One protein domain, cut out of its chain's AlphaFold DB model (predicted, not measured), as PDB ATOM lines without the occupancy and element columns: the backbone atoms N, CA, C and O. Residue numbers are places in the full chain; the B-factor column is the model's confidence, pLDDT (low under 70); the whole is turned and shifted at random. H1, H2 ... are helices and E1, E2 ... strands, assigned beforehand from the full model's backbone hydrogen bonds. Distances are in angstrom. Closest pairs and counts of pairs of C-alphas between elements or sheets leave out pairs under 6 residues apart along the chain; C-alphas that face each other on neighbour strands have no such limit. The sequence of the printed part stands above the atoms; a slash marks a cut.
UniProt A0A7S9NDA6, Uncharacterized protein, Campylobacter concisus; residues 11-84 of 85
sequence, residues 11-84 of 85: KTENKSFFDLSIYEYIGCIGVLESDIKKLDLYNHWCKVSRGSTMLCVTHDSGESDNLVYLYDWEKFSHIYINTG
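AT A GLANCE: This is residues 11 to 84 of the 85 residues of an uncharacterized protein of Campylobacter concisus (UniProt A0A7S9NDA6). A strongly twisted sheet of five strands forms one part of this domain, and the helix H3, starting straight after the strand E5, runs away from it, so that H3 and the loop between E4 and E5 make the two ends of the longest axis. Two short helices, H1 and H2, follow E3; H1 is beside the sheet's strands, while H2 is off the sheet and near H3. The printed part has 74 residues, with the named elements in the order E1 E2 E3 H1 H2 E4 E5 H3; the class is mixed, helices and strands. The sheet's order is E1, E2, E3, E5, E4, all antiparallel. The whole is compact, with a radius of gyration of the C-alphas of 12.0 A and spans of 37 by 25 by 20 A.

HOW THE PARTS SIT: E1, residues 11 to 15, is an edge strand and forms a hairpin with E2, residues 21 to 25, where N 12 and O 22 are 2.8 A apart. E2 forms a hairpin with E3, residues 28 to 32, with N 23 and O 30 at 2.8 A. E1, E2 and E3 are a meander, each strand the antiparallel neighbour of the one before. H1, residues 33 to 36, is on the sheet at a height of 6.1 A, over none of its strands. H2, residues 42 to 48, is not on the sheet; it is close to H1 but not clearly touching, the closest C-alphas being those of Ile 36 and Tyr 42, 6.1 A apart. The other edge strand, E4, residues 55 to 58, forms a hairpin with E5, residues 64 to 69, with N 57 and O 65 at 2.8 A. E5 is also the antiparallel neighbour of E3, with N 68 and O 31 at 2.8 A. E3, H1, H2 and E4 make a split strand-helix-strand unit, two strands of one sheet that are not neighbours, with helices between them along the chain and E5 between them in the sheet; its crossover is right-handed. H3, residues 70 to 83, is on the sheet over E5 and only just stands up from it, its line rising 42 degrees out of the local plane. The closest C-alphas of H3 and E3 are those of Leu 70 and Gly 30, 4.0 A apart. H2 and H3 are close but not clearly touching, about perpendicular at 84 degrees, with the C-alphas of Trp 45 and Phe 76 closest at 7.7 A. In H2 and H3 every O i to N i+4 pair is within hydrogen-bond range; H1 is too short for such a pair.

IN THESE COORDINATES: E1 begins at C-alpha 11, (222.836, 166.730, 167.926). From first to last C-alpha, E2 measures 13.1 A, E3 11.9 A, E5 16.0 A and H3 19.7 A. H3 ends at C-alpha 83, (247.209, 183.569, 167.863).

THE WHOLE: The two C-alphas farthest apart are those of Gly 62 and Thr 83, at 38.3 A. The printed part has no cut and no long link. Its mean pLDDT is 94.7, and no printed residue is under 70.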
ATOM      1  N   LYS A  11     221.707 166.410 167.049       95.75
ATOM      2  CA  LYS A  11     222.836 166.730 167.926       95.75
ATOM      3  C   LYS A  11     223.677 165.475 168.152       95.75
ATOM      4  O   LYS A  11     223.133 164.426 168.485       95.75
ATOM      5  N   THR A  12     224.986 165.601 167.994       95.81
ATOM      6  CA  THR A  12     225.959 164.533 168.255       95.81
ATOM      7  C   THR A  12     226.452 164.575 169.707       95.81
ATOM      8  O   THR A  12     226.208 165.542 170.434       95.81
ATOM      9  N   GLU A  13     227.167 163.532 170.130       95.62
ATOM     10  CA  GLU A  13     227.820 163.479 171.448       95.62
ATOM     11  C   GLU A  13     229.111 164.315 171.509       95.62
ATOM     12  O   GLU A  13     229.565 164.680 172.593       95.62
ATOM     13  N   ASN A  14     229.683 164.657 170.351       95.31
ATOM     14  CA  ASN A  14     230.932 165.404 170.253       95.31
ATOM     15  C   ASN A  14     230.720 166.912 170.441       95.31
ATOM     16  O   ASN A  14     229.651 167.474 170.168       95.31
ATOM     17  N   LYS A  15     231.792 167.580 170.867       97.25
ATOM     18  CA  LYS A  15     231.855 169.027 171.078       97.25
ATOM     19  C   LYS A  15     233.011 169.631 170.292       97.25
ATOM     20  O   LYS A  15     234.039 168.987 170.110       97.25
ATOM     21  N   SER A  16     232.834 170.871 169.840       97.00
ATOM     22  CA  SER A  16     233.919 171.645 169.217       97.00
ATOM     23  C   SER A  16     234.906 172.194 170.262       97.00
ATOM     24  O   SER A  16     234.654 172.111 171.463       97.00
ATOM     25  N   PHE A  17     235.995 172.829 169.811       95.06
ATOM     26  CA  PHE A  17     237.015 173.444 170.679       95.06
ATOM     27  C   PHE A  17     236.476 174.447 171.712       95.06
ATOM     28  O   PHE A  17     237.068 174.596 172.777       95.06
ATOM     29  N   PHE A  18     235.356 175.113 171.420       96.19
ATOM     30  CA  PHE A  18     234.695 176.059 172.328       96.19
ATOM     31  C   PHE A  18     233.469 175.453 173.032       96.19
ATOM     32  O   PHE A  18     232.525 176.164 173.363       96.19
ATOM     33  N   ASP A  19     233.444 174.127 173.200       96.94
ATOM     34  CA  ASP A  19     232.372 173.356 173.850       96.94
ATOM     35  C   ASP A  19     230.970 173.519 173.211       96.94
ATOM     36  O   ASP A  19     229.934 173.157 173.784       96.94
ATOM     37  N   LEU A  20     230.907 174.004 171.965       98.00
ATOM     38  CA  LEU A  20     229.655 174.060 171.207       98.00
ATOM     39  C   LEU A  20     229.221 172.658 170.781       98.00
ATOM     40  O   LEU A  20     230.055 171.830 170.403       98.00
ATOM     41  N   SER A  21     227.911 172.417 170.819       97.88
ATOM     42  CA  SER A  21     227.323 171.162 170.347       97.88
ATOM     43  C   SER A  21     227.551 171.013 168.845       97.88
ATOM     44  O   SER A  21     227.329 171.961 168.094       97.88
ATOM     45  N   ILE A  22     227.962 169.823 168.410       98.12
ATOM     46  CA  ILE A  22     228.084 169.502 166.988       98.12
ATOM     47  C   ILE A  22     226.779 168.869 166.512       98.12
ATOM     48  O   ILE A  22     226.231 167.991 167.184       98.12
ATOM     49  N   TYR A  23     226.306 169.300 165.350       97.19
ATOM     50  CA  TYR A  23     225.077 168.844 164.721       97.19
ATOM     51  C   TYR A  23     225.344 168.224 163.352       97.19
ATOM     52  O   TYR A  23     226.238 168.658 162.628       97.19
ATOM     53  N   GLU A  24     224.521 167.248 162.985       95.69
ATOM     54  CA  GLU A  24     224.453 166.660 161.654       95.69
ATOM     55  C   GLU A  24     223.116 167.010 160.987       95.69
ATOM     56  O   GLU A  24     222.045 166.880 161.585       95.69
ATOM     57  N   TYR A  25     223.173 167.434 159.726       94.12
ATOM     58  CA  TYR A  25     222.013 167.654 158.872       94.12
ATOM     59  C   TYR A  25     222.307 167.174 157.450       94.12
ATOM     60  O   TYR A  25     223.112 167.769 156.739       94.12
ATOM     61  N   ILE A  26     221.641 166.096 157.016       90.56
ATOM     62  CA  ILE A  26     221.788 165.523 155.660       90.56
ATOM     63  C   ILE A  26     223.272 165.260 155.322       90.56
ATOM     64  O   ILE A  26     223.783 165.694 154.290       90.56
ATOM     65  N   GLY A  27     223.998 164.607 156.233       91.06
ATOM     66  CA  GLY A  27     225.425 164.309 156.077       91.06
ATOM     67  C   GLY A  27     226.367 165.518 156.182       91.06
ATOM     68  O   GLY A  27     227.579 165.346 156.096       91.06
ATOM     69  N   CYS A  28     225.850 166.734 156.383       94.81
ATOM     70  CA  CYS A  28     226.662 167.905 156.708       94.81
ATOM     71  C   CYS A  28     226.822 168.007 158.224       94.81
ATOM     72  O   CYS A  28     225.829 167.974 158.947       94.81
ATOM     73  N   ILE A  29     228.058 168.168 158.697       96.69
ATOM     74  CA  ILE A  29     228.380 168.276 160.123       96.69
ATOM     75  C   ILE A  29     228.868 169.692 160.420       96.69
ATOM     76  O   ILE A  29     229.689 170.245 159.680       96.69
ATOM     77  N   GLY A  30     228.377 170.282 161.504       97.56
ATOM     78  CA  GLY A  30     228.706 171.654 161.854       97.56
ATOM     79  C   GLY A  30     228.256 172.084 163.237       97.56
ATOM     80  O   GLY A  30     227.722 171.299 164.016       97.56
ATOM     81  N   VAL A  31     228.475 173.357 163.526       98.12
ATOM     82  CA  VAL A  31     227.962 174.038 164.717       98.12
ATOM     83  C   VAL A  31     226.941 175.086 164.285       98.12
ATOM     84  O   VAL A  31     227.015 175.617 163.177       98.12
ATOM     85  N   LEU A  32     225.967 175.375 165.139       97.62
ATOM     86  CA  LEU A  32     224.940 176.367 164.832       97.62
ATOM     87  C   LEU A  32     225.462 177.790 165.038       97.62
ATOM     88  O   LEU A  32     226.106 178.086 166.045       97.62
ATOM     89  N   GLU A  33     225.145 178.696 164.115       97.31
ATOM     90  CA  GLU A  33     225.507 180.110 164.243       97.31
ATOM     91  C   GLU A  33     224.874 180.737 165.493       97.31
ATOM     92  O   GLU A  33     225.517 181.545 166.164       97.31
ATOM     93  N   SER A  34     223.646 180.347 165.854       97.00
ATOM     94  CA  SER A  34     223.005 180.792 167.101       97.00
ATOM     95  C   SER A  34     223.769 180.386 168.366       97.00
ATOM     96  O   SER A  34     223.734 181.116 169.358       97.00
ATOM     97  N   ASP A  35     224.495 179.268 168.336       97.62
ATOM     98  CA  ASP A  35     225.376 178.852 169.425       97.62
ATOM     99  C   ASP A  35     226.689 179.640 169.412       97.62
ATOM    100  O   ASP A  35     227.128 180.099 170.467       97.62
ATOM    101  N   ILE A  36     227.271 179.896 168.233       97.44
ATOM    102  CA  ILE A  36     228.465 180.749 168.106       97.44
ATOM    103  C   ILE A  36     228.172 182.176 168.602       97.44
ATOM    104  O   ILE A  36     229.011 182.766 169.280       97.44
ATOM    105  N   LYS A  37     226.976 182.721 168.336       97.31
ATOM    106  CA  LYS A  37     226.520 184.051 168.798       97.31
ATOM    107  C   LYS A  37     226.606 184.262 170.309       97.31
ATOM    108  O   LYS A  37     226.638 185.405 170.753       97.31
ATOM    109  N   LYS A  38     226.625 183.182 171.092       97.75
ATOM    110  CA  LYS A  38     226.710 183.224 172.558       97.75
ATOM    111  C   LYS A  38     228.149 183.364 173.064       97.75
ATOM    112  O   LYS A  38     228.339 183.571 174.256       97.75
ATOM    113  N   LEU A  39     229.146 183.221 172.191       96.75
ATOM    114  CA  LEU A  39     230.557 183.349 172.539       96.75
ATOM    115  C   LEU A  39     231.015 184.809 172.444       96.75
ATOM    116  O   LEU A  39     230.679 185.511 171.490       96.75
ATOM    117  N   ASP A  40     231.897 185.227 173.354       95.50
ATOM    118  CA  ASP A  40     232.479 186.581 173.358       95.50
ATOM    119  C   ASP A  40     233.256 186.904 172.067       95.50
ATOM    120  O   ASP A  40     233.361 188.059 171.652       95.50
ATOM    121  N   LEU A  41     233.764 185.872 171.386       94.88
ATOM    122  CA  LEU A  41     234.501 185.992 170.127       94.88
ATOM    123  C   LEU A  41     233.607 186.098 168.881       94.88
ATOM    124  O   LEU A  41     234.136 186.215 167.775       94.88
ATOM    125  N   TYR A  42     232.272 186.072 169.022       96.25
ATOM    126  CA  TYR A  42     231.341 186.068 167.884       96.25
ATOM    127  C   TYR A  42     231.611 187.207 166.900       96.25
ATOM    128  O   TYR A  42     231.684 186.979 165.695       96.25
ATOM    129  N   ASN A  43     231.809 188.429 167.402       95.25
ATOM    130  CA  ASN A  43     232.055 189.595 166.552       95.25
ATOM    131  C   ASN A  43     233.350 189.461 165.741       95.25
ATOM    132  O   ASN A  43     233.404 189.884 164.585       95.25
ATOM    133  N   HIS A  44     234.383 188.863 166.338       94.81
ATOM    134  CA  HIS A  44     235.648 188.605 165.656       94.81
ATOM    135  C   HIS A  44     235.474 187.542 164.577       94.81
ATOM    136  O   HIS A  44     235.772 187.807 163.412       94.81
ATOM    137  N   TRP A  45     234.894 186.393 164.941       95.88
ATOM    138  CA  TRP A  45     234.567 185.325 164.000       95.88
ATOM    139  C   TRP A  45     233.744 185.860 162.822       95.88
ATOM    140  O   TRP A  45     234.165 185.716 161.681       95.88
ATOM    141  N   CYS A  46     232.645 186.567 163.095       94.25
ATOM    142  CA  CYS A  46     231.739 187.127 162.090       94.25
ATOM    143  C   CYS A  46     232.451 188.086 161.125       94.25
ATOM    144  O   CYS A  46     232.117 188.138 159.946       94.25
ATOM    145  N   LYS A  47     233.463 188.830 161.594       94.56
ATOM    146  CA  LYS A  47     234.271 189.716 160.746       94.56
ATOM    147  C   LYS A  47     235.203 188.936 159.816       94.56
ATOM    148  O   LYS A  47     235.340 189.333 158.658       94.56
ATOM    149  N   VAL A  48     235.851 187.880 160.307       92.31
ATOM    150  CA  VAL A  48     236.824 187.097 159.522       92.31
ATOM    151  C   VAL A  48     236.170 186.022 158.651       92.31
ATOM    152  O   VAL A  48     236.746 185.633 157.641       92.31
ATOM    153  N   SER A  49     234.956 185.583 158.993       90.44
ATOM    154  CA  SER A  49     234.168 184.596 158.246       90.44
ATOM    155  C   SER A  49     233.223 185.219 157.212       90.44
ATOM    156  O   SER A  49     232.406 184.518 156.610       90.44
ATOM    157  N   ARG A  50     233.296 186.538 156.968       87.88
ATOM    158  CA  ARG A  50     232.433 187.199 155.972       87.88
ATOM    159  C   ARG A  50     232.635 186.568 154.597       87.88
ATOM    160  O   ARG A  50     233.737 186.579 154.058       87.88
ATOM    161  N   GLY A  51     231.542 186.080 154.014       84.44
ATOM    162  CA  GLY A  51     231.548 185.406 152.714       84.44
ATOM    163  C   GLY A  51     231.777 183.894 152.785       84.44
ATOM    164  O   GLY A  51     231.719 183.241 151.744       84.44
ATOM    165  N   SER A  52     231.992 183.322 153.976       86.50
ATOM    166  CA  SER A  52     231.991 181.871 154.157       86.50
ATOM    167  C   SER A  52     230.631 181.274 153.803       86.50
ATOM    168  O   SER A  52     229.580 181.864 154.061       86.50
ATOM    169  N   THR A  53     230.654 180.081 153.208       91.62
ATOM    170  CA  THR A  53     229.429 179.336 152.908       91.62
ATOM    171  C   THR A  53     228.916 178.672 154.181       91.62
ATOM    172  O   THR A  53     229.671 178.027 154.902       91.62
ATOM    173  N   MET A  54     227.623 178.823 154.443       94.81
ATOM    174  CA  MET A  54     226.917 178.192 155.557       94.81
ATOM    175  C   MET A  54     225.679 177.491 155.005       94.81
ATOM    176  O   MET A  54     225.148 177.892 153.967       94.81
ATOM    177  N   LEU A  55     225.221 176.444 155.685       95.38
ATOM    178  CA  LEU A  55     224.027 175.712 155.282       95.38
ATOM    179  C   LEU A  55     222.824 176.181 156.102       95.38
ATOM    180  O   LEU A  55     222.812 176.009 157.317       95.38
ATOM    181  N   CYS A  56     221.792 176.719 155.452       95.12
ATOM    182  CA  CYS A  56     220.529 177.005 156.132       95.12
ATOM    183  C   CYS A  56     219.872 175.689 156.571       95.12
ATOM    184  O   CYS A  56     219.636 174.799 155.749       95.12
ATOM    185  N   VAL A  57     219.550 175.580 157.856       94.69
ATOM    186  CA  VAL A  57     218.884 174.426 158.462       94.69
ATOM    187  C   VAL A  57     217.586 174.857 159.133       94.69
ATOM    188  O   VAL A  57     217.407 176.017 159.497       94.69
ATOM    189  N   THR A  58     216.659 173.917 159.290       92.06
ATOM    190  CA  THR A  58     215.394 174.143 159.994       92.06
ATOM    191  C   THR A  58     215.308 173.177 161.162       92.06
ATOM    192  O   THR A  58     215.477 171.968 160.989       92.06
ATOM    193  N   HIS A  59     215.069 173.717 162.350       89.31
ATOM    194  CA  HIS A  59     214.843 172.951 163.565       89.31
ATOM    195  C   HIS A  59     213.501 172.215 163.499       89.31
ATOM    196  O   HIS A  59     212.591 172.608 162.771       89.31
ATOM    197  N   ASP A  60     213.337 171.195 164.344       87.00
ATOM    198  CA  ASP A  60     212.048 170.507 164.508       87.00
ATOM    199  C   ASP A  60     210.920 171.472 164.943       87.00
ATOM    200  O   ASP A  60     209.750 171.208 164.675       87.00
ATOM    201  N   SER A  61     211.265 172.603 165.579       89.38
ATOM    202  CA  SER A  61     210.340 173.688 165.944       89.38
ATOM    203  C   SER A  61     209.828 174.504 164.750       89.38
ATOM    204  O   SER A  61     208.868 175.255 164.899       89.38
ATOM    205  N   GLY A  62     210.455 174.380 163.576       89.12
ATOM    206  CA  GLY A  62     210.193 175.209 162.396       89.12
ATOM    207  C   GLY A  62     211.052 176.475 162.310       89.12
ATOM    208  O   GLY A  62     211.010 177.163 161.292       89.12
ATOM    209  N   GLU A  63     211.854 176.779 163.332       92.31
ATOM    210  CA  GLU A  63     212.797 177.901 163.302       92.31
ATOM    211  C   GLU A  63     213.984 177.596 162.380       92.31
ATOM    212  O   GLU A  63     214.472 176.466 162.322       92.31
ATOM    213  N   SER A  64     214.454 178.605 161.648       94.06
ATOM    214  CA  SER A  64     215.627 178.495 160.780       94.06
ATOM    215  C   SER A  64     216.892 178.964 161.487       94.06
ATOM    216  O   SER A  64     216.868 179.990 162.166       94.06
ATOM    217  N   ASP A  65     218.003 178.287 161.228       96.56
ATOM    218  CA  ASP A  65     219.339 178.699 161.657       96.56
ATOM    219  C   ASP A  65     220.360 178.385 160.554       96.56
ATOM    220  O   ASP A  65     220.025 177.802 159.520       96.56
ATOM    221  N   ASN A  66     221.614 178.766 160.767       96.38
ATOM    222  CA  ASN A  66     222.714 178.471 159.869       96.38
ATOM    223  C   ASN A  66     223.674 177.477 160.520       96.38
ATOM    224  O   ASN A  66     224.199 177.706 161.610       96.38
ATOM    225  N   LEU A  67     223.949 176.384 159.818       97.50
ATOM    226  CA  LEU A  67     224.986 175.428 160.164       97.50
ATOM    227  C   LEU A  67     226.317 175.904 159.566       97.50
ATOM    228  O   LEU A  67     226.496 175.929 158.345       97.50
ATOM    229  N   VAL A  68     227.252 176.279 160.436       97.88
ATOM    230  CA  VAL A  68     228.652 176.532 160.080       97.88
ATOM    231  C   VAL A  68     229.359 175.193 160.000       97.88
ATOM    232  O   VAL A  68     229.370 174.446 160.980       97.88
ATOM    233  N   TYR A  69     229.954 174.884 158.849       97.50
ATOM    234  CA  TYR A  69     230.670 173.626 158.662       97.50
ATOM    235  C   TYR A  69     231.739 173.433 159.733       97.50
ATOM    236  O   TYR A  69     232.520 174.342 160.023       97.50
ATOM    237  N   LEU A  70     231.786 172.224 160.301       97.44
ATOM    238  CA  LEU A  70     232.682 171.916 161.412       97.44
ATOM    239  C   LEU A  70     234.140 172.175 161.028       97.44
ATOM    240  O   LEU A  70     234.874 172.772 161.804       97.44
ATOM    241  N   TYR A  71     234.521 171.816 159.799       95.81
ATOM    242  CA  TYR A  71     235.856 172.069 159.258       95.81
ATOM    243  C   TYR A  71     236.250 173.555 159.315       95.81
ATOM    244  O   TYR A  71     237.335 173.889 159.792       95.81
ATOM    245  N   ASP A  72     235.371 174.454 158.864       96.00
ATOM    246  CA  ASP A  72     235.652 175.893 158.856       96.00
ATOM    247  C   ASP A  72     235.701 176.455 160.279       96.00
ATOM    248  O   ASP A  72     236.587 177.249 160.613       96.00
ATOM    249  N   TRP A  73     234.782 176.006 161.138       97.19
ATOM    250  CA  TRP A  73     234.742 176.395 162.542       97.19
ATOM    251  C   TRP A  73     235.995 175.954 163.303       97.19
ATOM    252  O   TRP A  73     236.593 176.751 164.024       97.19
ATOM    253  N   GLU A  74     236.427 174.708 163.132       96.38
ATOM    254  CA  GLU A  74     237.619 174.165 163.783       96.38
ATOM    255  C   GLU A  74     238.897 174.814 163.259       96.38
ATOM    256  O   GLU A  74     239.779 175.146 164.051       96.38
ATOM    257  N   LYS A  75     238.981 175.080 161.951       95.19
ATOM    258  CA  LYS A  75     240.106 175.813 161.364       95.19
ATOM    259  C   LYS A  75     240.228 177.214 161.958       95.19
ATOM    260  O   LYS A  75     241.324 177.602 162.359       95.19
ATOM    261  N   PHE A  76     239.120 177.952 162.053       95.50
ATOM    262  CA  PHE A  76     239.096 179.244 162.739       95.50
ATOM    263  C   PHE A  76     239.499 179.096 164.211       95.50
ATOM    264  O   PHE A  76     240.385 179.808 164.677       95.50
ATOM    265  N   SER A  77     238.898 178.140 164.921       96.12
ATOM    266  CA  SER A  77     239.134 177.920 166.352       96.12
ATOM    267  C   SER A  77     240.604 177.668 166.648       96.12
ATOM    268  O   SER A  77     241.165 178.257 167.567       96.12
ATOM    269  N   HIS A  78     241.248 176.835 165.835       95.94
ATOM    270  CA  HIS A  78     242.654 176.510 165.989       95.94
ATOM    271  C   HIS A  78     243.564 177.725 165.747       95.94
ATOM    272  O   HIS A  78     244.531 177.920 166.481       95.94
ATOM    273  N   ILE A  79     243.264 178.572 164.758       95.12
ATOM    274  CA  ILE A  79     244.027 179.809 164.512       95.12
ATOM    275  C   ILE A  79     243.823 180.801 165.667       95.12
ATOM    276  O   ILE A  79     244.801 181.331 166.201       95.12
ATOM    277  N   TYR A  80     242.579 180.973 166.118       95.31
ATOM    278  CA  TYR A  80     242.239 181.892 167.199       95.31
ATOM    279  C   TYR A  80     242.868 181.479 168.534       95.31
ATOM    280  O   TYR A  80     243.443 182.313 169.223       95.31
ATOM    281  N   ILE A  81     242.832 180.192 168.893       94.50
ATOM    282  CA  ILE A  81     243.458 179.682 170.128       94.50
ATOM    283  C   ILE A  81     244.971 179.926 170.119       94.50
ATOM    284  O   ILE A  81     245.542 180.299 171.141       94.50
ATOM    285  N   ASN A  82     245.619 179.736 168.970       94.25
ATOM    286  CA  ASN A  82     247.072 179.850 168.868       94.25
ATOM    287  C   ASN A  82     247.571 181.293 168.727       94.25
ATOM    288  O   ASN A  82     248.725 181.564 169.051       94.25
ATOM    289  N   THR A  83     246.749 182.213 168.213       93.31
ATOM    290  CA  THR A  83     247.209 183.569 167.863       93.31
ATOM    291  C   THR A  83     246.413 184.697 168.519       93.31
ATOM    292  O   THR A  83     246.840 185.850 168.472       93.31
ATOM    293  N   GLY A  84     245.273 184.385 169.140       84.06
ATOM    294  CA  GLY A  84     244.300 185.365 169.624       84.06
ATOM    295  C   GLY A  84     243.600 186.143 168.506       84.06
ATOM    296  O   GLY A  84     242.939 187.138 168.799       84.06
TER     297      GLY A  84